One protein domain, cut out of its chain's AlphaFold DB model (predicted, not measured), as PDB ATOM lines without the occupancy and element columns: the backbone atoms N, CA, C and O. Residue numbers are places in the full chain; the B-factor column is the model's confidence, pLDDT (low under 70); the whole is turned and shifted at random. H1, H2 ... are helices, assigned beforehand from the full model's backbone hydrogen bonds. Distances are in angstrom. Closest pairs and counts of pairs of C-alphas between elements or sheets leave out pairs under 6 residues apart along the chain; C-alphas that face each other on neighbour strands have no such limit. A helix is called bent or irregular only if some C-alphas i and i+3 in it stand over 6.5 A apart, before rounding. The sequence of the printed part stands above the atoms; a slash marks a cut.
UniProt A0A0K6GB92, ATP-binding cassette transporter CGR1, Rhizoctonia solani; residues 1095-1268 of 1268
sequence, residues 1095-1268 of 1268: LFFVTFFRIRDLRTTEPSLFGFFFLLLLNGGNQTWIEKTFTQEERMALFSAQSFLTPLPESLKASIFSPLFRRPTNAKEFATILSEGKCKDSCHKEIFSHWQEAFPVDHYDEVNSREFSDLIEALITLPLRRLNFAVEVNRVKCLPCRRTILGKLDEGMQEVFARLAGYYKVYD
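This is residues 1095 to 1268 of the 1268 residues of the protein "ATP-binding cassette transporter CGR1" of Rhizoctonia solani (UniProt A0A0K6GB92). One long helix, H11, runs along much of an elongated body of helices, with a group of crossed helices towards each end. H1 to H4 gather towards its last residues, where H3 and H4 pack on it; nearer its first residues H10 folds back alongside it as a hairpin, with H7 packed on H10 and H6 on H7. H9, packed on H3, and H8, packed on H9, lie between these groups, away from H11. The printed part has 174 residues with eleven named helices, H1 to H11 in chain order, and no named strand; the class is all helix. It is compact, with a radius of gyration of the C-alphas of 17.5 A, and spans 56 by 32 by 24 A.

H1, residues 1095 to 1101, touches the hub H3, residues 1111 to 1130, with the closest C-alphas, Phe 1097 and Phe 1117, 6.6 A apart. H2, residues 1106 to 1109, and H3 touch only at the corner, closest at C-alphas 1107 and 1114, 5.4 A. H3 is irregular, with C-alphas 1123 and 1126 8.8 A apart, and has a kink of 90 degrees near residue 1124. Its residues 1111 to 1119 touch H11, residues 1239 to 1264, at a steep tilt of 51 degrees, the same way; the closest C-alphas, Ser 1112 and Ala 1258, are 4.1 A apart. H4, residues 1136 to 1148, is about perpendicular to H3, at 79 degrees, and they touch, closest at C-alphas 1129 and 1139, 6.0 A. H4 also touches H11, closest at C-alphas 1141 and 1264, 6.3 A. H5, residues 1154 to 1157, is close to H11 but not clearly touching, at 6.8 A between C-alphas 1156 and 1256. H6, residues 1171 to 1177, touches H7, residues 1185 to 1198, about perpendicular at 89 degrees; C-alphas 1171 and 1189 are closest, 5.4 A. H8, residues 1201 to 1206, touches H9, residues 1212 to 1220, closest at C-alphas 1206 and 1214, 5.0 A. H9 touches H3, closest at C-alphas 1123 and 1216, 6.4 A. H7, H10, residues 1222 to 1233, and H11 form an up-and-down bundle, each running against the one before; H10 and H11 are a hairpin at a shallow tilt of 2 degrees, with C-alphas 1233 and 1242 closest, 6.3 A. Every O i to N i+4 pair is within hydrogen-bond range in H1, H4 and H7 to H11, but 12 of 16 in H3 and 2 of 3 in H6; H2 and H5 are too short for one.

H1 begins at C-alpha 1095 (83.512, 219.413, 113.071). H3 measures 24.9 A, H4 18.4 A, H7 20.4 A and H10 15.8 A. H11, 38.0 A, ends at C-alpha 1264 (72.405, 203.941, 114.785).

The C-alphas of Lys 1132 and Lys 1184 are farthest apart, 56.9 A. The printed part has no cut; its long link is H5 to H6. Residues 1159 to 1160, 1178 to 1181 and 1266 to 1268 have pLDDT under 70.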
ATOM      1  N   LEU A1095      84.298 218.593 112.154       78.00
ATOM      2  CA  LEU A1095      83.512 219.413 113.071       78.00
ATOM      3  C   LEU A1095      82.185 219.912 112.466       78.00
ATOM      4  O   LEU A1095      81.195 219.971 113.197       78.00
ATOM      5  N   PHE A1096      82.116 220.177 111.152       82.38
ATOM      6  CA  PHE A1096      80.852 220.452 110.449       82.38
ATOM      7  C   PHE A1096      79.893 219.272 110.650       82.38
ATOM      8  O   PHE A1096      78.827 219.426 111.249       82.38
ATOM      9  N   PHE A1097      80.299 218.064 110.246       82.50
ATOM     10  CA  PHE A1097      79.442 216.878 110.332       82.50
ATOM     11  C   PHE A1097      79.045 216.544 111.769       82.50
ATOM     12  O   PHE A1097      77.875 216.265 112.024       82.50
ATOM     13  N   VAL A1098      79.977 216.639 112.723       82.12
ATOM     14  CA  VAL A1098      79.694 216.440 114.154       82.12
ATOM     15  C   VAL A1098      78.673 217.455 114.681       82.12
ATOM     16  O   VAL A1098      77.809 217.086 115.478       82.12
ATOM     17  N   THR A1099      78.717 218.707 114.220       81.00
ATOM     18  CA  THR A1099      77.766 219.750 114.633       81.00
ATOM     19  C   THR A1099      76.344 219.421 114.175       81.00
ATOM     20  O   THR A1099      75.429 219.435 114.999       81.00
ATOM     21  N   PHE A1100      76.148 219.016 112.913       80.81
ATOM     22  CA  PHE A1100      74.840 218.535 112.436       80.81
ATOM     23  C   PHE A1100      74.399 217.250 113.149       80.81
ATOM     24  O   PHE A1100      73.246 217.135 113.565       80.81
ATOM     25  N   PHE A1101      75.311 216.291 113.333       80.88
ATOM     26  CA  PHE A1101      75.036 215.000 113.971       80.88
ATOM     27  C   PHE A1101      74.541 215.144 115.420       80.88
ATOM     28  O   PHE A1101      73.739 214.336 115.888       80.88
ATOM     29  N   ARG A1102      74.978 216.204 116.115       84.88
ATOM     30  CA  ARG A1102      74.589 216.535 117.494       84.88
ATOM     31  C   ARG A1102      73.344 217.415 117.620       84.88
ATOM     32  O   ARG A1102      72.928 217.697 118.746       84.88
ATOM     33  N   ILE A1103      72.698 217.810 116.518       81.94
ATOM     34  CA  ILE A1103      71.382 218.462 116.571       81.94
ATOM     35  C   ILE A1103      70.385 217.461 117.176       81.94
ATOM     36  O   ILE A1103      69.993 216.482 116.544       81.94
ATOM     37  N   ARG A1104      69.990 217.719 118.429       76.19
ATOM     38  CA  ARG A1104      69.375 216.747 119.354       76.19
ATOM     39  C   ARG A1104      68.166 215.996 118.789       76.19
ATOM     40  O   ARG A1104      68.006 214.808 119.054       76.19
ATOM     41  N   ASP A1105      67.359 216.688 117.990       81.62
ATOM     42  CA  ASP A1105      66.130 216.173 117.384       81.62
ATOM     43  C   ASP A1105      66.265 215.867 115.879       81.62
ATOM     44  O   ASP A1105      65.295 215.448 115.249       81.62
ATOM     45  N   LEU A1106      67.443 216.030 115.261       82.19
ATOM     46  CA  LEU A1106      67.624 215.769 113.823       82.19
ATOM     47  C   LEU A1106      67.307 214.309 113.482       82.19
ATOM     48  O   LEU A1106      66.617 214.031 112.510       82.19
ATOM     49  N   ARG A1107      67.723 213.367 114.330       84.00
ATOM     50  CA  ARG A1107      67.467 211.929 114.150       84.00
ATOM     51  C   ARG A1107      65.990 211.526 114.292       84.00
ATOM     52  O   ARG A1107      65.608 210.465 113.803       84.00
ATOM     53  N   THR A1108      65.168 212.326 114.975       84.69
ATOM     54  CA  THR A1108      63.733 212.050 115.193       84.69
ATOM     55  C   THR A1108      62.840 212.811 114.219       84.69
ATOM     56  O   THR A1108      61.844 212.259 113.760       84.69
ATOM     57  N   THR A1109      63.210 214.046 113.880       81.50
ATOM     58  CA  THR A1109      62.534 214.869 112.865       81.50
ATOM     59  C   THR A1109      62.884 214.430 111.445       81.50
ATOM     60  O   THR A1109      62.008 214.371 110.592       81.50
ATOM     61  N   GLU A1110      64.148 214.080 111.197       85.06
ATOM     62  CA  GLU A1110      64.733 213.882 109.868       85.06
ATOM     63  C   GLU A1110      65.695 212.684 109.846       85.06
ATOM     64  O   GLU A1110      66.904 212.836 109.624       85.06
ATOM     65  N   PRO A1111      65.180 211.456 110.041       89.38
ATOM     66  CA  PRO A1111      66.006 210.256 109.981       89.38
ATOM     67  C   PRO A1111      66.734 210.126 108.631       89.38
ATOM     68  O   PRO A1111      67.830 209.577 108.591       89.38
ATOM     69  N   SER A1112      66.179 210.673 107.544       87.75
ATOM     70  CA  SER A1112      66.831 210.745 106.232       87.75
ATOM     71  C   SER A1112      68.130 211.559 106.279       87.75
ATOM     72  O   SER A1112      69.200 211.017 106.023       87.75
ATOM     73  N   LEU A1113      68.078 212.833 106.680       86.00
ATOM     74  CA  LEU A1113      69.267 213.694 106.698       86.00
ATOM     75  C   LEU A1113      70.301 213.218 107.736       86.00
ATOM     76  O   LEU A1113      71.497 213.196 107.451       86.00
ATOM     77  N   PHE A1114      69.852 212.750 108.908       90.12
ATOM     78  CA  PHE A1114      70.745 212.125 109.890       90.12
ATOM     79  C   PHE A1114      71.449 210.885 109.315       90.12
ATOM     80  O   PHE A1114      72.649 210.710 109.503       90.12
ATOM     81  N   GLY A1115      70.717 210.023 108.602       90.88
ATOM     82  CA  GLY A1115      71.260 208.806 108.001       90.88
ATOM     83  C   GLY A1115      72.248 209.059 106.864       90.88
ATOM     84  O   GLY A1115      73.156 208.255 106.666       90.88
ATOM     85  N   PHE A1116      72.110 210.181 106.158       90.06
ATOM     86  CA  PHE A1116      73.081 210.624 105.162       90.06
ATOM     87  C   PHE A1116      74.371 211.153 105.814       90.06
ATOM     88  O   PHE A1116      75.456 210.676 105.484       90.06
ATOM     89  N   PHE A1117      74.280 212.039 106.815       89.56
ATOM     90  CA  PHE A1117      75.468 212.459 107.576       89.56
ATOM     91  C   PHE A1117      76.165 211.275 108.260       89.56
ATOM     92  O   PHE A1117      77.391 211.224 108.326       89.56
ATOM     93  N   PHE A1118      75.399 210.281 108.710       90.88
ATOM     94  CA  PHE A1118      75.938 209.040 109.254       90.88
ATOM     95  C   PHE A1118      76.747 208.231 108.224       90.88
ATOM     96  O   PHE A1118      77.778 207.673 108.590       90.88
ATOM     97  N   LEU A1119      76.349 208.206 106.944       90.56
ATOM     98  CA  LEU A1119      77.167 207.615 105.874       90.56
ATOM     99  C   LEU A1119      78.473 208.386 105.659       90.56
ATOM    100  O   LEU A1119      79.528 207.764 105.599       90.56
ATOM    101  N   LEU A1120      78.421 209.720 105.575       89.50
ATOM    102  CA  LEU A1120      79.618 210.553 105.394       89.50
ATOM    103  C   LEU A1120      80.629 210.344 106.527       89.50
ATOM    104  O   LEU A1120      81.811 210.112 106.275       89.50
ATOM    105  N   LEU A1121      80.146 210.314 107.774       90.56
ATOM    106  CA  LEU A1121      80.962 209.936 108.926       90.56
ATOM    107  C   LEU A1121      81.533 208.520 108.774       90.56
ATOM    108  O   LEU A1121      82.717 208.320 109.038       90.56
ATOM    109  N   LEU A1122      80.742 207.546 108.314       90.31
ATOM    110  CA  LEU A1122      81.224 206.183 108.068       90.31
ATOM    111  C   LEU A1122      82.309 206.101 106.970       90.31
ATOM    112  O   LEU A1122      83.148 205.201 107.032       90.31
ATOM    113  N   ASN A1123      82.335 207.035 106.014       89.56
ATOM    114  CA  ASN A1123      83.305 207.081 104.914       89.56
ATOM    115  C   ASN A1123      84.677 207.632 105.322       89.56
ATOM    116  O   ASN A1123      85.697 207.071 104.931       89.56
ATOM    117  N   GLY A1124      84.716 208.666 106.174       85.75
ATOM    118  CA  GLY A1124      85.969 209.153 106.782       85.75
ATOM    119  C   GLY A1124      86.690 208.081 107.618       85.75
ATOM    120  O   GLY A1124      87.902 208.135 107.843       85.75
ATOM    121  N   GLY A1125      85.952 207.043 108.022       88.00
ATOM    122  CA  GLY A1125      86.517 205.817 108.560       88.00
ATOM    123  C   GLY A1125      87.217 206.008 109.905       88.00
ATOM    124  O   GLY A1125      87.043 206.995 110.623       88.00
ATOM    125  N   ASN A1126      88.046 205.031 110.267       85.00
ATOM    126  CA  ASN A1126      88.629 204.980 111.604       85.00
ATOM    127  C   ASN A1126      89.580 206.146 111.934       85.00
ATOM    128  O   ASN A1126      89.783 206.398 113.116       85.00
ATOM    129  N   GLN A1127      90.139 206.858 110.946       83.94
ATOM    130  CA  GLN A1127      91.002 208.019 111.197       83.94
ATOM    131  C   GLN A1127      90.177 209.192 111.736       83.94
ATOM    132  O   GLN A1127      90.442 209.657 112.843       83.94
ATOM    133  N   THR A1128      89.113 209.574 111.020       83.50
ATOM    134  CA  THR A1128      88.133 210.580 111.455       83.50
ATOM    135  C   THR A1128      87.588 210.269 112.850       83.50
ATOM    136  O   THR A1128      87.541 211.142 113.714       83.50
ATOM    137  N   TRP A1129      87.229 209.012 113.129       86.38
ATOM    138  CA  TRP A1129      86.641 208.656 114.426       86.38
ATOM    139  C   TRP A1129      87.654 208.620 115.576       86.38
ATOM    140  O   TRP A1129      87.236 208.516 116.721       86.38
ATOM    141  N   ILE A1130      88.968 208.654 115.342       83.69
ATOM    142  CA  ILE A1130      89.957 208.645 116.437       83.69
ATOM    143  C   ILE A1130      90.081 210.024 117.107       83.69
ATOM    144  O   ILE A1130      90.501 210.103 118.267       83.69
ATOM    145  N   GLU A1131      89.660 211.093 116.427       84.75
ATOM    146  CA  GLU A1131      89.690 212.460 116.943       84.75
ATOM    147  C   GLU A1131      88.958 212.635 118.286       84.75
ATOM    148  O   GLU A1131      87.962 211.974 118.594       84.75
ATOM    149  N   LYS A1132      89.421 213.614 119.078       85.38
ATOM    150  CA  LYS A1132      88.759 214.038 120.327       85.38
ATOM    151  C   LYS A1132      87.360 214.625 120.091       85.38
ATOM    152  O   LYS A1132      86.584 214.720 121.037       85.38
ATOM    153  N   THR A1133      87.056 214.998 118.850       86.88
ATOM    154  CA  THR A1133      85.781 215.546 118.377       86.88
ATOM    155  C   THR A1133      84.604 214.620 118.707       86.88
ATOM    156  O   THR A1133      83.518 215.114 119.013       86.88
ATOM    157  N   PHE A1134      84.818 213.294 118.740       89.31
ATOM    158  CA  PHE A1134      83.804 212.286 119.077       89.31
ATOM    159  C   PHE A1134      83.917 211.745 120.513       89.31
ATOM    160  O   PHE A1134      84.990 211.391 121.014       89.31
ATOM    161  N   THR A1135      82.763 211.566 121.156       91.19
ATOM    162  CA  THR A1135      82.601 210.835 122.420       91.19
ATOM    163  C   THR A1135      82.964 209.353 122.266       91.19
ATOM    164  O   THR A1135      83.162 208.833 121.169       91.19
ATOM    165  N   GLN A1136      83.083 208.616 123.373       90.56
ATOM    166  CA  GLN A1136      83.290 207.163 123.298       90.56
ATOM    167  C   GLN A1136      82.080 206.426 122.688       90.56
ATOM    168  O   GLN A1136      82.270 205.438 121.982       90.56
ATOM    169  N   GLU A1137      80.863 206.914 122.922       88.25
ATOM    170  CA  GLU A1137      79.613 206.273 122.492       88.25
ATOM    171  C   GLU A1137      79.387 206.430 120.980       88.25
ATOM    172  O   GLU A1137      79.207 205.426 120.291       88.25
ATOM    173  N   GLU A1138      79.532 207.647 120.436       89.88
ATOM    174  CA  GLU A1138      79.450 207.907 118.984       89.88
ATOM    175  C   GLU A1138      80.439 207.022 118.198       89.88
ATOM    176  O   GLU A1138      80.077 206.409 117.191       89.88
ATOM    177  N   ARG A1139      81.677 206.877 118.697       90.94
ATOM    178  CA  ARG A1139      82.715 206.029 118.081       90.94
ATOM    179  C   ARG A1139      82.343 204.552 118.099       90.94
ATOM    180  O   ARG A1139      82.493 203.868 117.089       90.94
ATOM    181  N   MET A1140      81.839 204.049 119.227       88.06
ATOM    182  CA  MET A1140      81.394 202.656 119.333       88.06
ATOM    183  C   MET A1140      80.199 202.360 118.419       88.06
ATOM    184  O   MET A1140      80.152 201.277 117.827       88.06
ATOM    185  N   ALA A1141      79.273 203.305 118.255       88.62
ATOM    186  CA  ALA A1141      78.159 203.182 117.319       88.62
ATOM    187  C   ALA A1141      78.637 203.147 115.851       88.62
ATOM    188  O   ALA A1141      78.195 202.280 115.094       88.62
ATOM    189  N   LEU A1142      79.595 204.000 115.464       90.56
ATOM    190  CA  LEU A1142      80.209 204.007 114.124       90.56
ATOM    191  C   LEU A1142      80.926 202.678 113.803       90.56
ATOM    192  O   LEU A1142      80.606 202.040 112.798       90.56
ATOM    193  N   PHE A1143      81.801 202.183 114.691       89.06
ATOM    194  CA  PHE A1143      82.447 200.866 114.525       89.06
ATOM    195  C   PHE A1143      81.434 199.707 114.449       89.06
ATOM    196  O   PHE A1143      81.609 198.763 113.669       89.06
ATOM    197  N   SER A1144      80.359 199.770 115.243       89.25
ATOM    198  CA  SER A1144      79.298 198.753 115.236       89.25
ATOM    199  C   SER A1144      78.520 198.760 113.919       89.25
ATOM    200  O   SER A1144      78.241 197.697 113.365       89.25
ATOM    201  N   ALA A1145      78.212 199.940 113.378       88.81
ATOM    202  CA  ALA A1145      77.490 200.081 112.121       88.81
ATOM    203  C   ALA A1145      78.337 199.703 110.900       88.81
ATOM    204  O   ALA A1145      77.830 198.993 110.037       88.81
ATOM    205  N   GLN A1146      79.628 200.054 110.860       89.94
ATOM    206  CA  GLN A1146      80.558 199.526 109.851       89.94
ATOM    207  C   GLN A1146      80.543 197.989 109.835       89.94
ATOM    208  O   GLN A1146      80.423 197.364 108.779       89.94
ATOM    209  N   SER A1147      80.591 197.374 111.019       87.56
ATOM    210  CA  SER A1147      80.547 195.915 111.173       87.56
ATOM    211  C   SER A1147      79.198 195.305 110.759       87.56
ATOM    212  O   SER A1147      79.163 194.177 110.276       87.56
ATOM    213  N   PHE A1148      78.086 196.027 110.940       87.50
ATOM    214  CA  PHE A1148      76.736 195.560 110.596       87.50
ATOM    215  C   PHE A1148      76.385 195.754 109.112       87.50
ATOM    216  O   PHE A1148      75.624 194.971 108.546       87.50
ATOM    217  N   LEU A1149      76.929 196.794 108.476       87.19
ATOM    218  CA  LEU A1149      76.686 197.133 107.071       87.19
ATOM    219  C   LEU A1149      77.595 196.372 106.090       87.19
ATOM    220  O   LEU A1149      77.448 196.541 104.882       87.19
ATOM    221  N   THR A1150      78.497 195.518 106.585       83.81
ATOM    222  CA  THR A1150      79.436 194.730 105.770       83.81
ATOM    223  C   THR A1150      79.105 193.228 105.846       83.81
ATOM    224  O   THR A1150      79.482 192.578 106.824       83.81
ATOM    225  N   PRO A1151      78.451 192.615 104.836       87.12
ATOM    226  CA  PRO A1151      77.887 193.202 103.614       87.12
ATOM    227  C   PRO A1151      76.517 193.862 103.849       87.12
ATOM    228  O   PRO A1151      75.860 193.596 104.857       87.12
ATOM    229  N   LEU A1152      76.049 194.662 102.881       86.38
ATOM    230  CA  LEU A1152      74.816 195.441 103.026       86.38
ATOM    231  C   LEU A1152      73.597 194.554 103.363       86.38
ATOM    232  O   LEU A1152      73.267 193.661 102.574       86.38
ATOM    233  N   PRO A1153      72.874 194.814 104.471       89.88
ATOM    234  CA  PRO A1153      71.723 194.015 104.871       89.88
ATOM    235  C   PRO A1153      70.619 193.980 103.809       89.88
ATOM    236  O   PRO A1153      70.147 195.017 103.335       89.88
ATOM    237  N   GLU A1154      70.105 192.786 103.510       88.25
ATOM    238  CA  GLU A1154      68.946 192.610 102.619       88.25
ATOM    239  C   GLU A1154      67.683 193.317 103.154       88.25
ATOM    240  O   GLU A1154      66.812 193.700 102.381       88.25
ATOM    241  N   SER A1155      67.601 193.593 104.463       87.06
ATOM    242  CA  SER A1155      66.573 194.456 105.070       87.06
ATOM    243  C   SER A1155      66.629 195.917 104.604       87.06
ATOM    244  O   SER A1155      65.607 196.604 104.667       87.06
ATOM    245  N   LEU A1156      67.780 196.401 104.122       85.06
ATOM    246  CA  LEU A1156      67.865 197.685 103.427       85.06
ATOM    247  C   LEU A1156      67.381 197.530 101.977       85.06
ATOM    248  O   LEU A1156      66.492 198.258 101.553       85.06
ATOM    249  N   LYS A1157      67.874 196.524 101.243       85.69
ATOM    250  CA  LYS A1157      67.564 196.335  99.812       85.69
ATOM    251  C   LYS A1157      66.096 195.991  99.515       85.69
ATOM    252  O   LYS A1157      65.534 196.476  98.535       85.69
ATOM    253  N   ALA A1158      65.460 195.145 100.328       75.75
ATOM    254  CA  ALA A1158      64.253 194.395  99.947       75.75
ATOM    255  C   ALA A1158      62.929 195.190  99.872       75.75
ATOM    256  O   ALA A1158      61.885 194.595  99.606       75.75
ATOM    257  N   SER A1159      62.935 196.497 100.139       60.16
ATOM    258  CA  SER A1159      61.706 197.296 100.287       60.16
ATOM    259  C   SER A1159      61.810 198.725  99.741       60.16
ATOM    260  O   SER A1159      60.854 199.477  99.888       60.16
ATOM    261  N   ILE A1160      62.936 199.086  99.126       67.75
ATOM    262  CA  ILE A1160      63.228 200.438  98.630       67.75
ATOM    263  C   ILE A1160      62.962 200.510  97.115       67.75
ATOM    264  O   ILE A1160      62.792 199.482  96.453       67.75
ATOM    265  N   PHE A1161      62.932 201.721  96.548       73.50
ATOM    266  CA  PHE A1161      62.912 201.990  95.107       73.50
ATOM    267  C   PHE A1161      63.947 201.139  94.337       73.50
ATOM    268  O   PHE A1161      65.128 201.473  94.242       73.50
ATOM    269  N   SER A1162      63.473 200.021  93.777       76.62
ATOM    270  CA  SER A1162      64.279 198.941  93.180       76.62
ATOM    271  C   SER A1162      65.410 199.401  92.237       76.62
ATOM    272  O   SER A1162      66.509 198.852  92.352       76.62
ATOM    273  N   PRO A1163      65.230 200.434  91.378       86.00
ATOM    274  CA  PRO A1163      66.306 200.970  90.543       86.00
ATOM    275  C   PRO A1163      67.570 201.447  91.259       86.00
ATOM    276  O   PRO A1163      68.577 201.561  90.574       86.00
ATOM    277  N   LEU A1164      67.560 201.726  92.569       87.56
ATOM    278  CA  LEU A1164      68.777 202.108  93.305       87.56
ATOM    279  C   LEU A1164      69.739 200.925  93.493       87.56
ATOM    280  O   LEU A1164      70.935 201.064  93.292       87.56
ATOM    281  N   PHE A1165      69.221 199.737  93.821       89.75
ATOM    282  CA  PHE A1165      70.047 198.556  94.127       89.75
ATOM    283  C   PHE A1165      70.108 197.535  92.988       89.75
ATOM    284  O   PHE A1165      70.995 196.679  92.962       89.75
ATOM    285  N   ARG A1166      69.158 197.595  92.048       91.88
ATOM    286  CA  ARG A1166      69.040 196.673  90.919       91.88
ATOM    287  C   ARG A1166      68.937 197.447  89.611       91.88
ATOM    288  O   ARG A1166      67.939 198.117  89.351       91.88
ATOM    289  N   ARG A1167      69.920 197.244  88.734       93.69
ATOM    290  CA  ARG A1167      69.966 197.870  87.410       93.69
ATOM    291  C   ARG A1167      68.716 197.540  86.576       93.69
ATOM    292  O   ARG A1167      68.506 196.367  86.251       93.69
ATOM    293  N   PRO A1168      67.905 198.534  86.169       92.69
ATOM    294  CA  PRO A1168      66.804 198.309  85.240       92.69
ATOM    295  C   PRO A1168      67.371 197.972  83.853       92.69
ATOM    296  O   PRO A1168      68.140 198.736  83.271       92.69
ATOM    297  N   THR A1169      67.007 196.812  83.303       93.75
ATOM    298  CA  THR A1169      67.641 196.272  82.084       93.75
ATOM    299  C   THR A1169      67.176 196.958  80.801       93.75
ATOM    300  O   THR A1169      67.843 196.874  79.773       93.75
ATOM    301  N   ASN A1170      66.006 197.605  80.830       93.69
ATOM    302  CA  ASN A1170      65.400 198.248  79.668       93.69
ATOM    303  C   ASN A1170      64.322 199.271  80.071       93.69
ATOM    304  O   ASN A1170      63.689 199.155  81.122       93.69
ATOM    305  N   ALA A1171      64.022 200.208  79.166       91.12
ATOM    306  CA  ALA A1171      63.034 201.269  79.381       91.12
ATOM    307  C   ALA A1171      61.596 200.785  79.679       91.12
ATOM    308  O   ALA A1171      60.799 201.571  80.181       91.12
ATOM    309  N   LYS A1172      61.228 199.523  79.393       89.12
ATOM    310  CA  LYS A1172      59.913 198.964  79.767       89.12
ATOM    311  C   LYS A1172      59.909 198.433  81.203       89.12
ATOM    312  O   LYS A1172      58.918 198.637  81.897       89.12
ATOM    313  N   GLU A1173      60.996 197.808  81.664       90.12
ATOM    314  CA  GLU A1173      61.186 197.490  83.090       90.12
ATOM    315  C   GLU A1173      61.138 198.797  83.898       90.12
ATOM    316  O   GLU A1173      60.310 198.929  84.794       90.12
ATOM    317  N   PHE A1174      61.881 199.820  83.464       88.75
ATOM    318  CA  PHE A1174      61.849 201.158  84.063       88.75
ATOM    319  C   PHE A1174      60.465 201.834  83.999       88.75
ATOM    320  O   PHE A1174      59.988 202.359  84.999       88.75
ATOM    321  N   ALA A1175      59.750 201.759  82.870       85.94
ATOM    322  CA  ALA A1175      58.374 202.259  82.778       85.94
ATOM    323  C   ALA A1175      57.399 201.522  83.711       85.94
ATOM    324  O   ALA A1175      56.423 202.117  84.157       85.94
ATOM    325  N   THR A1176      57.664 200.253  84.048       86.00
ATOM    326  CA  THR A1176      56.842 199.504  85.017       86.00
ATOM    327  C   THR A1176      56.903 200.138  86.410       86.00
ATOM    328  O   THR A1176      55.910 200.131  87.133       86.00
ATOM    329  N   ILE A1177      58.025 200.764  86.762       75.31
ATOM    330  CA  ILE A1177      58.208 201.499  88.022       75.31
ATOM    331  C   ILE A1177      57.490 202.873  88.008       75.31
ATOM    332  O   ILE A1177      57.242 203.451  89.060       75.31
ATOM    333  N   LEU A1178      57.069 203.371  86.834       69.31
ATOM    334  CA  LEU A1178      56.359 204.649  86.631       69.31
ATOM    335  C   LEU A1178      54.825 204.514  86.469       69.31
ATOM    336  O   LEU A1178      54.168 205.460  86.026       69.31
ATOM    337  N   SER A1179      54.247 203.343  86.770       60.00
ATOM    338  CA  SER A1179      52.974 202.842  86.197       60.00
ATOM    339  C   SER A1179      51.655 203.565  86.547       60.00
ATOM    340  O   SER A1179      50.581 203.034  86.270       60.00
ATOM    341  N   GLU A1180      51.686 204.783  87.084       59.75
ATOM    342  CA  GLU A1180      50.487 205.613  87.311       59.75
ATOM    343  C   GLU A1180      50.299 206.702  86.230       59.75
ATOM    344  O   GLU A1180      49.199 207.227  86.032       59.75
ATOM    345  N   GLY A1181      51.355 207.031  85.473       60.66
ATOM    346  CA  GLY A1181      51.355 208.118  84.490       60.66
ATOM    347  C   GLY A1181      50.928 207.713  83.071       60.66
ATOM    348  O   GLY A1181      51.595 206.925  82.407       60.66
ATOM    349  N   LYS A1182      49.890 208.361  82.520       73.31
ATOM    350  CA  LYS A1182      49.476 208.238  81.098       73.31
ATOM    351  C   LYS A1182      50.394 209.004  80.114       73.31
ATOM    352  O   LYS A1182      49.890 209.713  79.240       73.31
ATOM    353  N   CYS A1183      51.720 208.920  80.248       79.06
ATOM    354  CA  CYS A1183      52.641 209.516  79.266       79.06
ATOM    355  C   CYS A1183      52.919 208.562  78.082       79.06
ATOM    356  O   CYS A1183      52.508 207.404  78.071       79.06
ATOM    357  N   LYS A1184      53.568 209.082  77.034       80.44
ATOM    358  CA  LYS A1184      53.883 208.362  75.788       80.44
ATOM    359  C   LYS A1184      55.202 207.595  75.934       80.44
ATOM    360  O   LYS A1184      56.158 208.146  76.476       80.44
ATOM    361  N   ASP A1185      55.295 206.408  75.329       81.00
ATOM    362  CA  ASP A1185      56.481 205.523  75.350       81.00
ATOM    363  C   ASP A1185      57.816 206.205  75.003       81.00
ATOM    364  O   ASP A1185      58.876 205.759  75.440       81.00
ATOM    365  N   SER A1186      57.787 207.283  74.209       85.69
ATOM    366  CA  SER A1186      58.975 208.074  73.875       85.69
ATOM    367  C   SER A1186      59.634 208.692  75.109       85.69
ATOM    368  O   SER A1186      60.854 208.673  75.210       85.69
ATOM    369  N   CYS A1187      58.840 209.180  76.066       88.94
ATOM    370  CA  CYS A1187      59.345 209.806  77.286       88.94
ATOM    371  C   CYS A1187      60.041 208.789  78.198       88.94
ATOM    372  O   CYS A1187      61.106 209.076  78.733       88.94
ATOM    373  N   HIS A1188      59.486 207.581  78.335       89.62
ATOM    374  CA  HIS A1188      60.093 206.544  79.175       89.62
ATOM    375  C   HIS A1188      61.464 206.094  78.648       89.62
ATOM    376  O   HIS A1188      62.319 205.718  79.439       89.62
ATOM    377  N   LYS A1189      61.701 206.170  77.330       92.19
ATOM    378  CA  LYS A1189      63.024 205.923  76.729       92.19
ATOM    379  C   LYS A1189      64.010 207.064  76.983       92.19
ATOM    380  O   LYS A1189      65.165 206.792  77.276       92.19
ATOM    381  N   GLU A1190      63.545 208.307  76.880       93.88
ATOM    382  CA  GLU A1190      64.329 209.526  77.122       93.88
ATOM    383  C   GLU A1190      64.820 209.574  78.583       93.88
ATOM    384  O   GLU A1190      66.019 209.616  78.833       93.88
ATOM    385  N   ILE A1191      63.906 209.411  79.551       92.69
ATOM    386  CA  ILE A1191      64.240 209.347  80.986       92.69
ATOM    387  C   ILE A1191      65.143 208.142  81.300       92.69
ATOM    388  O   ILE A1191      66.043 208.258  82.123       92.69
ATOM    389  N   PHE A1192      64.936 206.991  80.651       95.00
ATOM    390  CA  PHE A1192      65.781 205.812  80.867       95.00
ATOM    391  C   PHE A1192      67.223 206.000  80.364       95.00
ATOM    392  O   PHE A1192      68.128 205.465  80.993       95.00
ATOM    393  N   SER A1193      67.456 206.781  79.297       95.31
ATOM    394  CA  SER A1193      68.820 207.151  78.871       95.31
ATOM    395  C   SER A1193      69.517 207.946  79.974       95.31
ATOM    396  O   SER A1193      70.531 207.508  80.508       95.31
ATOM    397  N   HIS A1194      68.877 209.025  80.431       95.56
ATOM    398  CA  HIS A1194      69.386 209.870  81.511       95.56
ATOM    399  C   HIS A1194      69.563 209.115  82.839       95.56
ATOM    400  O   HIS A1194      70.475 209.416  83.604       95.56
ATOM    401  N   TRP A1195      68.745 208.087  83.102       95.38
ATOM    402  CA  TRP A1195      68.964 207.186  84.234       95.38
ATOM    403  C   TRP A1195      70.253 206.374  84.065       95.38
ATOM    404  O   TRP A1195      71.029 206.282  85.004       95.38
ATOM    405  N   GLN A1196      70.505 205.797  82.885       95.19
ATOM    406  CA  GLN A1196      71.733 205.035  82.618       95.19
ATOM    407  C   GLN A1196      72.995 205.914  82.564       95.19
ATOM    408  O   GLN A1196      74.089 205.406  82.793       95.19
ATOM    409  N   GLU A1197      72.842 207.206  82.273       94.94
ATOM    410  CA  GLU A1197      73.907 208.216  82.317       94.94
ATOM    411  C   GLU A1197      74.265 208.599  83.769       94.94
ATOM    412  O   GLU A1197      75.444 208.674  84.104       94.94
ATOM    413  N   ALA A1198      73.275 208.779  84.655       93.94
ATOM    414  CA  ALA A1198      73.501 209.104  86.072       93.94
ATOM    415  C   ALA A1198      73.836 207.882  86.957       93.94
ATOM    416  O   ALA A1198      74.608 207.986  87.914       93.94
ATOM    417  N   PHE A1199      73.271 206.719  86.628       95.25
ATOM    418  CA  PHE A1199      73.466 205.434  87.302       95.25
ATOM    419  C   PHE A1199      74.097 204.435  86.304       95.25
ATOM    420  O   PHE A1199      73.381 203.627  85.690       95.25
ATOM    421  N   PRO A1200      75.431 204.518  86.089       95.75
ATOM    422  CA  PRO A1200      76.182 203.647  85.180       95.75
ATOM    423  C   PRO A1200      76.226 202.198  85.690       95.75
ATOM    424  O   PRO A1200      75.592 201.855  86.685       95.75
ATOM    425  N   VAL A1201      76.949 201.311  84.992       94.94
ATOM    426  CA  VAL A1201      77.091 199.905  85.425       94.94
ATOM    427  C   VAL A1201      77.740 199.828  86.801       94.94
ATOM    428  O   VAL A1201      77.216 199.151  87.679       94.94
ATOM    429  N   ASP A1202      78.821 200.583  86.963       95.31
ATOM    430  CA  ASP A1202      79.769 200.466  88.065       95.31
ATOM    431  C   ASP A1202      79.083 200.745  89.411       95.31
ATOM    432  O   ASP A1202      79.198 199.936  90.323       95.31
ATOM    433  N   HIS A1203      78.178 201.733  89.469       94.94
ATOM    434  CA  HIS A1203      77.298 201.996  90.620       94.94
ATOM    435  C   HIS A1203      76.561 200.752  91.149       94.94
ATOM    436  O   HIS A1203      76.387 200.584  92.355       94.94
ATOM    437  N   TYR A1204      76.105 199.872  90.254       94.88
ATOM    438  CA  TYR A1204      75.380 198.661  90.639       94.88
ATOM    439  C   TYR A1204      76.289 197.537  91.122       94.88
ATOM    440  O   TYR A1204      75.819 196.677  91.874       94.88
ATOM    441  N   ASP A1205      77.552 197.543  90.703       94.06
ATOM    442  CA  ASP A1205      78.570 196.614  91.174       94.06
ATOM    443  C   ASP A1205      79.160 197.116  92.512       94.06
ATOM    444  O   ASP A1205      79.262 196.330  93.451       94.06
ATOM    445  N   GLU A1206      79.395 198.429  92.659       93.94
ATOM    446  CA  GLU A1206      79.766 199.130  93.901       93.94
ATOM    447  C   GLU A1206      78.721 198.901  95.021       93.94
ATOM    448  O   GLU A1206      79.035 198.346  96.074       93.94
ATOM    449  N   VAL A1207      77.436 199.221  94.784       91.62
ATOM    450  CA  VAL A1207      76.353 199.086  95.789       91.62
ATOM    451  C   VAL A1207      75.985 197.624  96.117       91.62
ATOM    452  O   VAL A1207      75.182 197.344  97.014       91.62
ATOM    453  N   ASN A1208      76.564 196.664  95.389       90.12
ATOM    454  CA  ASN A1208      76.492 195.232  95.682       90.12
ATOM    455  C   ASN A1208      77.869 194.612  95.993       90.12
ATOM    456  O   ASN A1208      77.969 193.381  96.071       90.12
ATOM    457  N   SER A1209      78.896 195.440  96.218       93.06
ATOM    458  CA  SER A1209      80.221 194.994  96.636       93.06
ATOM    459  C   SER A1209      80.178 194.319  98.011       93.06
ATOM    460  O   SER A1209      79.196 194.371  98.762       93.06
ATOM    461  N   ARG A1210      81.268 193.618  98.323       90.62
ATOM    462  CA  ARG A1210      81.535 193.051  99.651       90.62
ATOM    463  C   ARG A1210      82.524 193.885 100.449       90.62
ATOM    464  O   ARG A1210      82.571 193.716 101.664       90.62
ATOM    465  N   GLU A1211      83.285 194.744  99.780       91.81
ATOM    466  CA  GLU A1211      84.154 195.705 100.440       91.81
ATOM    467  C   GLU A1211      83.307 196.883 100.935       91.81
ATOM    468  O   GLU A1211      82.357 197.318 100.280       91.81
ATOM    469  N   PHE A1212      83.615 197.367 102.136       89.31
ATOM    470  CA  PHE A1212      82.827 198.413 102.792       89.31
ATOM    471  C   PHE A1212      82.990 199.786 102.123       89.31
ATOM    472  O   PHE A1212      82.043 200.566 102.115       89.31
ATOM    473  N   SER A1213      84.166 200.059 101.550       87.88
ATOM    474  CA  SER A1213      84.501 201.295 100.832       87.88
ATOM    475  C   SER A1213      83.515 201.579  99.704       87.88
ATOM    476  O   SER A1213      82.729 202.517  99.784       87.88
ATOM    477  N   ASP A1214      83.505 200.709  98.697       91.38
ATOM    478  CA  ASP A1214      82.782 200.881  97.438       91.38
ATOM    479  C   ASP A1214      81.267 200.956  97.691       91.38
ATOM    480  O   ASP A1214      80.540 201.726  97.068       91.38
ATOM    481  N   LEU A1215      80.798 200.192  98.682       91.81
ATOM    482  CA  LEU A1215      79.418 200.206  99.143       91.81
ATOM    483  C   LEU A1215      79.006 201.561  99.742       91.81
ATOM    484  O   LEU A1215      77.917 202.057  99.450       91.81
ATOM    485  N   ILE A1216      79.838 202.147 100.605       91.56
ATOM    486  CA  ILE A1216      79.558 203.436 101.253       91.56
ATOM    487  C   ILE A1216      79.707 204.587 100.248       91.56
ATOM    488  O   ILE A1216      78.847 205.465 100.206       91.56
ATOM    489  N   GLU A1217      80.706 204.531  99.369       90.88
ATOM    490  CA  GLU A1217      80.922 205.479  98.269       90.88
ATOM    491  C   GLU A1217      79.732 205.501  97.286       90.88
ATOM    492  O   GLU A1217      79.206 206.567  96.942       90.88
ATOM    493  N   ALA A1218      79.193 204.335  96.909       91.75
ATOM    494  CA  ALA A1218      77.987 204.247  96.082       91.75
ATOM    495  C   ALA A1218      76.728 204.813  96.755       91.75
ATOM    496  O   ALA A1218      75.850 205.332  96.061       91.75
ATOM    497  N   LEU A1219      76.624 204.721  98.086       91.19
ATOM    498  CA  LEU A1219      75.506 205.279  98.851       91.19
ATOM    499  C   LEU A1219      75.639 206.798  99.056       91.19
ATOM    500  O   LEU A1219      74.637 207.508  98.986       91.19
ATOM    501  N   ILE A1220      76.858 207.306  99.247       89.38
ATOM    502  CA  ILE A1220      77.153 208.744  99.385       89.38
ATOM    503  C   ILE A1220      77.035 209.477  98.055       89.38
ATOM    504  O   ILE A1220      76.600 210.621  98.030       89.38
ATOM    505  N   THR A1221      77.344 208.826  96.933       89.31
ATOM    506  CA  THR A1221      77.172 209.432  95.603       89.31
ATOM    507  C   THR A1221      75.710 209.486  95.132       89.31
ATOM    508  O   THR A1221      75.441 210.088  94.092       89.31
ATOM    509  N   LEU A1222      74.735 208.927  95.864       89.00
ATOM    510  CA  LEU A1222      73.314 208.977  95.477       89.00
ATOM    511  C   LEU A1222      72.759 210.403  95.247       89.00
ATOM    512  O   LEU A1222      72.086 210.589  94.230       89.00
ATOM    513  N   PRO A1223      73.039 211.423  96.084       83.56
ATOM    514  CA  PRO A1223      72.552 212.792  95.886       83.56
ATOM    515  C   PRO A1223      73.187 213.481  94.676       83.56
ATOM    516  O   PRO A1223      72.480 214.095  93.877       83.56
ATOM    517  N   LEU A1224      74.492 213.282  94.460       82.75
ATOM    518  CA  LEU A1224      75.202 213.687  93.241       82.75
ATOM    519  C   LEU A1224      74.546 213.075  91.990       82.75
ATOM    520  O   LEU A1224      74.197 213.787  91.043       82.75
ATOM    521  N   ARG A1225      74.312 211.756  91.998       88.44
ATOM    522  CA  ARG A1225      73.644 211.038  90.899       88.44
ATOM    523  C   ARG A1225      72.200 211.534  90.707       88.44
ATOM    524  O   ARG A1225      71.774 211.720  89.568       88.44
ATOM    525  N   ARG A1226      71.471 211.858  91.786       88.12
ATOM    526  CA  ARG A1226      70.127 212.470  91.756       88.12
ATOM    527  C   ARG A1226      70.123 213.868  91.150       88.12
ATOM    528  O   ARG A1226      69.241 214.145  90.339       88.12
ATOM    529  N   LEU A1227      71.070 214.743  91.495       77.81
ATOM    530  CA  LEU A1227      71.161 216.082  90.903       77.81
ATOM    531  C   LEU A1227      71.503 216.014  89.412       77.81
ATOM    532  O   LEU A1227      70.803 216.634  88.610       77.81
ATOM    533  N   ASN A1228      72.482 215.194  89.022       85.25
ATOM    534  CA  ASN A1228      72.823 214.968  87.613       85.25
ATOM    535  C   ASN A1228      71.608 214.446  86.820       85.25
ATOM    536  O   ASN A1228      71.243 214.997  85.778       85.25
ATOM    537  N   PHE A1229      70.902 213.452  87.367       89.88
ATOM    538  CA  PHE A1229      69.658 212.940  86.794       89.88
ATOM    539  C   PHE A1229      68.552 214.010  86.719       89.88
ATOM    540  O   PHE A1229      67.835 214.088  85.721       89.88
ATOM    541  N   ALA A1230      68.416 214.874  87.728       82.75
ATOM    542  CA  ALA A1230      67.439 215.962  87.729       82.75
ATOM    543  C   ALA A1230      67.754 217.039  86.677       82.75
ATOM    544  O   ALA A1230      66.829 217.524  86.019       82.75
ATOM    545  N   VAL A1231      69.026 217.394  86.471       82.44
ATOM    546  CA  VAL A1231      69.467 218.330  85.420       82.44
ATOM    547  C   VAL A1231      69.113 217.794  84.030       82.44
ATOM    548  O   VAL A1231      68.509 218.516  83.231       82.44
ATOM    549  N   GLU A1232      69.394 216.520  83.757       89.38
ATOM    550  CA  GLU A1232      69.078 215.907  82.464       89.38
ATOM    551  C   GLU A1232      67.572 215.687  82.267       89.38
ATOM    552  O   GLU A1232      66.998 216.122  81.268       89.38
ATOM    553  N   VAL A1233      66.860 215.131  83.253       87.94
ATOM    554  CA  VAL A1233      65.404 214.927  83.150       87.94
ATOM    555  C   VAL A1233      64.633 216.257  83.121       87.94
ATOM    556  O   VAL A1233      63.525 216.311  82.581       87.94
ATOM    557  N   ASN A1234      65.204 217.377  83.577       82.31
ATOM    558  CA  ASN A1234      64.626 218.708  83.341       82.31
ATOM    559  C   ASN A1234      64.520 219.082  81.847       82.31
ATOM    560  O   ASN A1234      63.648 219.887  81.499       82.31
ATOM    561  N   ARG A1235      65.308 218.452  80.961       86.12
ATOM    562  CA  ARG A1235      65.233 218.597  79.492       86.12
ATOM    563  C   ARG A1235      64.038 217.839  78.887       86.12
ATOM    564  O   ARG A1235      63.516 218.243  77.846       86.12
ATOM    565  N   VAL A1236      63.551 216.792  79.563       89.12
ATOM    566  CA  VAL A1236      62.425 215.948  79.126       89.12
ATOM    567  C   VAL A1236      61.101 216.716  79.178       89.12
ATOM    568  O   VAL A1236      60.705 217.275  80.206       89.12
ATOM    569  N   LYS A1237      60.353 216.695  78.066       86.44
ATOM    570  CA  LYS A1237      59.142 217.523  77.885       86.44
ATOM    571  C   LYS A1237      57.899 217.036  78.651       86.44
ATOM    572  O   LYS A1237      56.950 217.804  78.809       86.44
ATOM    573  N   CYS A1238      57.861 215.790  79.133       88.19
ATOM    574  CA  CYS A1238      56.715 215.255  79.887       88.19
ATOM    575  C   CYS A1238      56.806 215.625  81.380       88.19
ATOM    576  O   CYS A1238      57.229 214.818  82.208       88.19
ATOM    577  N   LEU A1239      56.372 216.844  81.726       83.62
ATOM    578  CA  LEU A1239      56.362 217.358  83.106       83.62
ATOM    579  C   LEU A1239      55.761 216.385  84.155       83.62
ATOM    580  O   LEU A1239      56.335 216.310  85.243       83.62
ATOM    581  N   PRO A1240      54.680 215.617  83.879       85.75
ATOM    582  CA  PRO A1240      54.183 214.614  84.821       85.75
ATOM    583  C   PRO A1240      55.218 213.527  85.126       85.75
ATOM    584  O   PRO A1240      55.574 213.355  86.285       85.75
ATOM    585  N   CYS A1241      55.778 212.862  84.105       86.06
ATOM    586  CA  CYS A1241      56.789 211.820  84.312       86.06
ATOM    587  C   CYS A1241      58.044 212.348  84.999       86.06
ATOM    588  O   CYS A1241      58.585 211.642  85.841       86.06
ATOM    589  N   ARG A1242      58.471 213.585  84.706       87.50
ATOM    590  CA  ARG A1242      59.575 214.230  85.430       87.50
ATOM    591  C   ARG A1242      59.291 214.343  86.928       87.50
ATOM    592  O   ARG A1242      60.138 213.965  87.726       87.50
ATOM    593  N   ARG A1243      58.111 214.840  87.312       83.94
ATOM    594  CA  ARG A1243      57.725 214.926  88.731       83.94
ATOM    595  C   ARG A1243      57.618 213.544  89.372       83.94
ATOM    596  O   ARG A1243      58.117 213.367  90.473       83.94
ATOM    597  N   THR A1244      57.014 212.574  88.685       87.44
ATOM    598  CA  THR A1244      56.850 211.209  89.205       87.44
ATOM    599  C   THR A1244      58.186 210.490  89.387       87.44
ATOM    600  O   THR A1244      58.376 209.876  90.429       87.44
ATOM    601  N   ILE A1245      59.122 210.564  88.428       88.56
ATOM    602  CA  ILE A1245      60.406 209.857  88.569       88.56
ATOM    603  C   ILE A1245      61.305 210.499  89.624       88.56
ATOM    604  O   ILE A1245      61.905 209.771  90.404       88.56
ATOM    605  N   LEU A1246      61.363 211.837  89.683       85.81
ATOM    606  CA  LEU A1246      62.153 212.524  90.704       85.81
ATOM    607  C   LEU A1246      61.553 212.286  92.089       85.81
ATOM    608  O   LEU A1246      62.266 211.808  92.954       85.81
ATOM    609  N   GLY A1247      60.234 212.442  92.260       86.31
ATOM    610  CA  GLY A1247      59.566 212.135  93.527       86.31
ATOM    611  C   GLY A1247      59.772 210.689  93.996       86.31
ATOM    612  O   GLY A1247      60.026 210.470  95.173       86.31
ATOM    613  N   LYS A1248      59.743 209.696  93.094       88.88
ATOM    614  CA  LYS A1248      59.988 208.288  93.464       88.88
ATOM    615  C   LYS A1248      61.462 207.957  93.729       88.88
ATOM    616  O   LYS A1248      61.734 207.077  94.541       88.88
ATOM    617  N   LEU A1249      62.395 208.663  93.091       89.06
ATOM    618  CA  LEU A1249      63.820 208.610  93.429       89.06
ATOM    619  C   LEU A1249      64.081 209.250  94.802       89.06
ATOM    620  O   LEU A1249      64.749 208.644  95.633       89.06
ATOM    621  N   ASP A1250      63.495 210.423  95.045       85.19
ATOM    622  CA  ASP A1250      63.573 211.182  96.295       85.19
ATOM    623  C   ASP A1250      63.016 210.371  97.479       85.19
ATOM    624  O   ASP A1250      63.719 210.170  98.466       85.19
ATOM    625  N   GLU A1251      61.800 209.820  97.351       87.44
ATOM    626  CA  GLU A1251      61.215 208.869  98.314       87.44
ATOM    627  C   GLU A1251      62.157 207.681  98.584       87.44
ATOM    628  O   GLU A1251      62.380 207.305  99.735       87.44
ATOM    629  N   GLY A1252      62.730 207.099  97.523       89.75
ATOM    630  CA  GLY A1252      63.632 205.955  97.619       89.75
ATOM    631  C   GLY A1252      64.916 206.264  98.387       89.75
ATOM    632  O   GLY A1252      65.289 205.501  99.274       89.75
ATOM    633  N   MET A1253      65.580 207.380  98.078       88.38
ATOM    634  CA  MET A1253      66.801 207.818  98.764       88.38
ATOM    635  C   MET A1253      66.538 208.184 100.226       88.38
ATOM    636  O   MET A1253      67.268 207.726 101.105       88.38
ATOM    637  N   GLN A1254      65.463 208.931 100.500       86.62
ATOM    638  CA  GLN A1254      65.050 209.222 101.874       86.62
ATOM    639  C   GLN A1254      64.837 207.930 102.671       86.62
ATOM    640  O   GLN A1254      65.277 207.839 103.813       86.62
ATOM    641  N   GLU A1255      64.230 206.900 102.072       90.38
ATOM    642  CA  GLU A1255      64.040 205.613 102.737       90.38
ATOM    643  C   GLU A1255      65.358 204.848 102.980       90.38
ATOM    644  O   GLU A1255      65.502 204.228 104.038       90.38
ATOM    645  N   VAL A1256      66.343 204.921 102.068       90.81
ATOM    646  CA  VAL A1256      67.705 204.387 102.306       90.81
ATOM    647  C   VAL A1256      68.297 205.025 103.557       90.81
ATOM    648  O   VAL A1256      68.665 204.321 104.501       90.81
ATOM    649  N   PHE A1257      68.360 206.355 103.587       91.31
ATOM    650  CA  PHE A1257      69.023 207.073 104.666       91.31
ATOM    651  C   PHE A1257      68.249 206.954 105.993       91.31
ATOM    652  O   PHE A1257      68.846 206.647 107.024       91.31
ATOM    653  N   ALA A1258      66.915 207.035 105.983       90.00
ATOM    654  CA  ALA A1258      66.102 206.865 107.189       90.00
ATOM    655  C   ALA A1258      66.264 205.479 107.841       90.00
ATOM    656  O   ALA A1258      66.257 205.355 109.069       90.00
ATOM    657  N   ARG A1259      66.468 204.426 107.038       91.00
ATOM    658  CA  ARG A1259      66.790 203.081 107.542       91.00
ATOM    659  C   ARG A1259      68.224 202.982 108.074       91.00
ATOM    660  O   ARG A1259      68.442 202.262 109.046       91.00
ATOM    661  N   LEU A1260      69.178 203.729 107.513       89.75
ATOM    662  CA  LEU A1260      70.554 203.818 108.026       89.75
ATOM    663  C   LEU A1260      70.624 204.531 109.388       89.75
ATOM    664  O   LEU A1260      71.260 204.014 110.307       89.75
ATOM    665  N   ALA A1261      69.869 205.617 109.583       90.00
ATOM    666  CA  ALA A1261      69.641 206.210 110.910       90.00
ATOM    667  C   ALA A1261      68.993 205.218 111.900       90.00
ATOM    668  O   ALA A1261      69.252 205.250 113.107       90.00
ATOM    669  N   GLY A1262      68.182 204.290 111.381       88.50
ATOM    670  CA  GLY A1262      67.632 203.158 112.123       88.50
ATOM    671  C   GLY A1262      68.687 202.192 112.675       88.50
ATOM    672  O   GLY A1262      68.471 201.644 113.754       88.50
ATOM    673  N   TYR A1263      69.841 202.022 112.019       85.50
ATOM    674  CA  TYR A1263      70.923 201.179 112.547       85.50
ATOM    675  C   TYR A1263      71.718 201.863 113.665       85.50
ATOM    676  O   TYR A1263      72.079 201.190 114.627       85.50
ATOM    677  N   TYR A1264      71.882 203.193 113.630       82.38
ATOM    678  CA  TYR A1264      72.405 203.941 114.785       82.38
ATOM    679  C   TYR A1264      71.512 203.759 116.028       82.38
ATOM    680  O   TYR A1264      71.999 203.634 117.146       82.38
ATOM    681  N   LYS A1265      70.187 203.646 115.836       71.19
ATOM    682  CA  LYS A1265      69.216 203.414 116.920       71.19
ATOM    683  C   LYS A1265      69.320 202.045 117.611       71.19
ATOM    684  O   LYS A1265      68.679 201.860 118.634       71.19
ATOM    685  N   VAL A1266      70.121 201.103 117.115       62.34
ATOM    686  CA  VAL A1266      70.352 199.817 117.807       62.34
ATOM    687  C   VAL A1266      71.369 199.960 118.961       62.34
ATOM    688  O   VAL A1266      71.582 199.005 119.704       62.34
ATOM    689  N   TYR A1267      71.985 201.141 119.122       56.38
ATOM    690  CA  TYR A1267      72.964 201.439 120.175       56.38
ATOM    691  C   TYR A1267      72.396 202.237 121.376       56.38
ATOM    692  O   TYR A1267      73.056 202.285 122.412       56.38
ATOM    693  N   ASP A1268      71.188 202.811 121.254       50.53
ATOM    694  CA  ASP A1268      70.422 203.435 122.360       50.53
ATOM    695  C   ASP A1268      69.562 202.395 123.113       50.53
ATOM    696  O   ASP A1268      69.534 202.440 124.365       50.53
TER     697      ASP A1268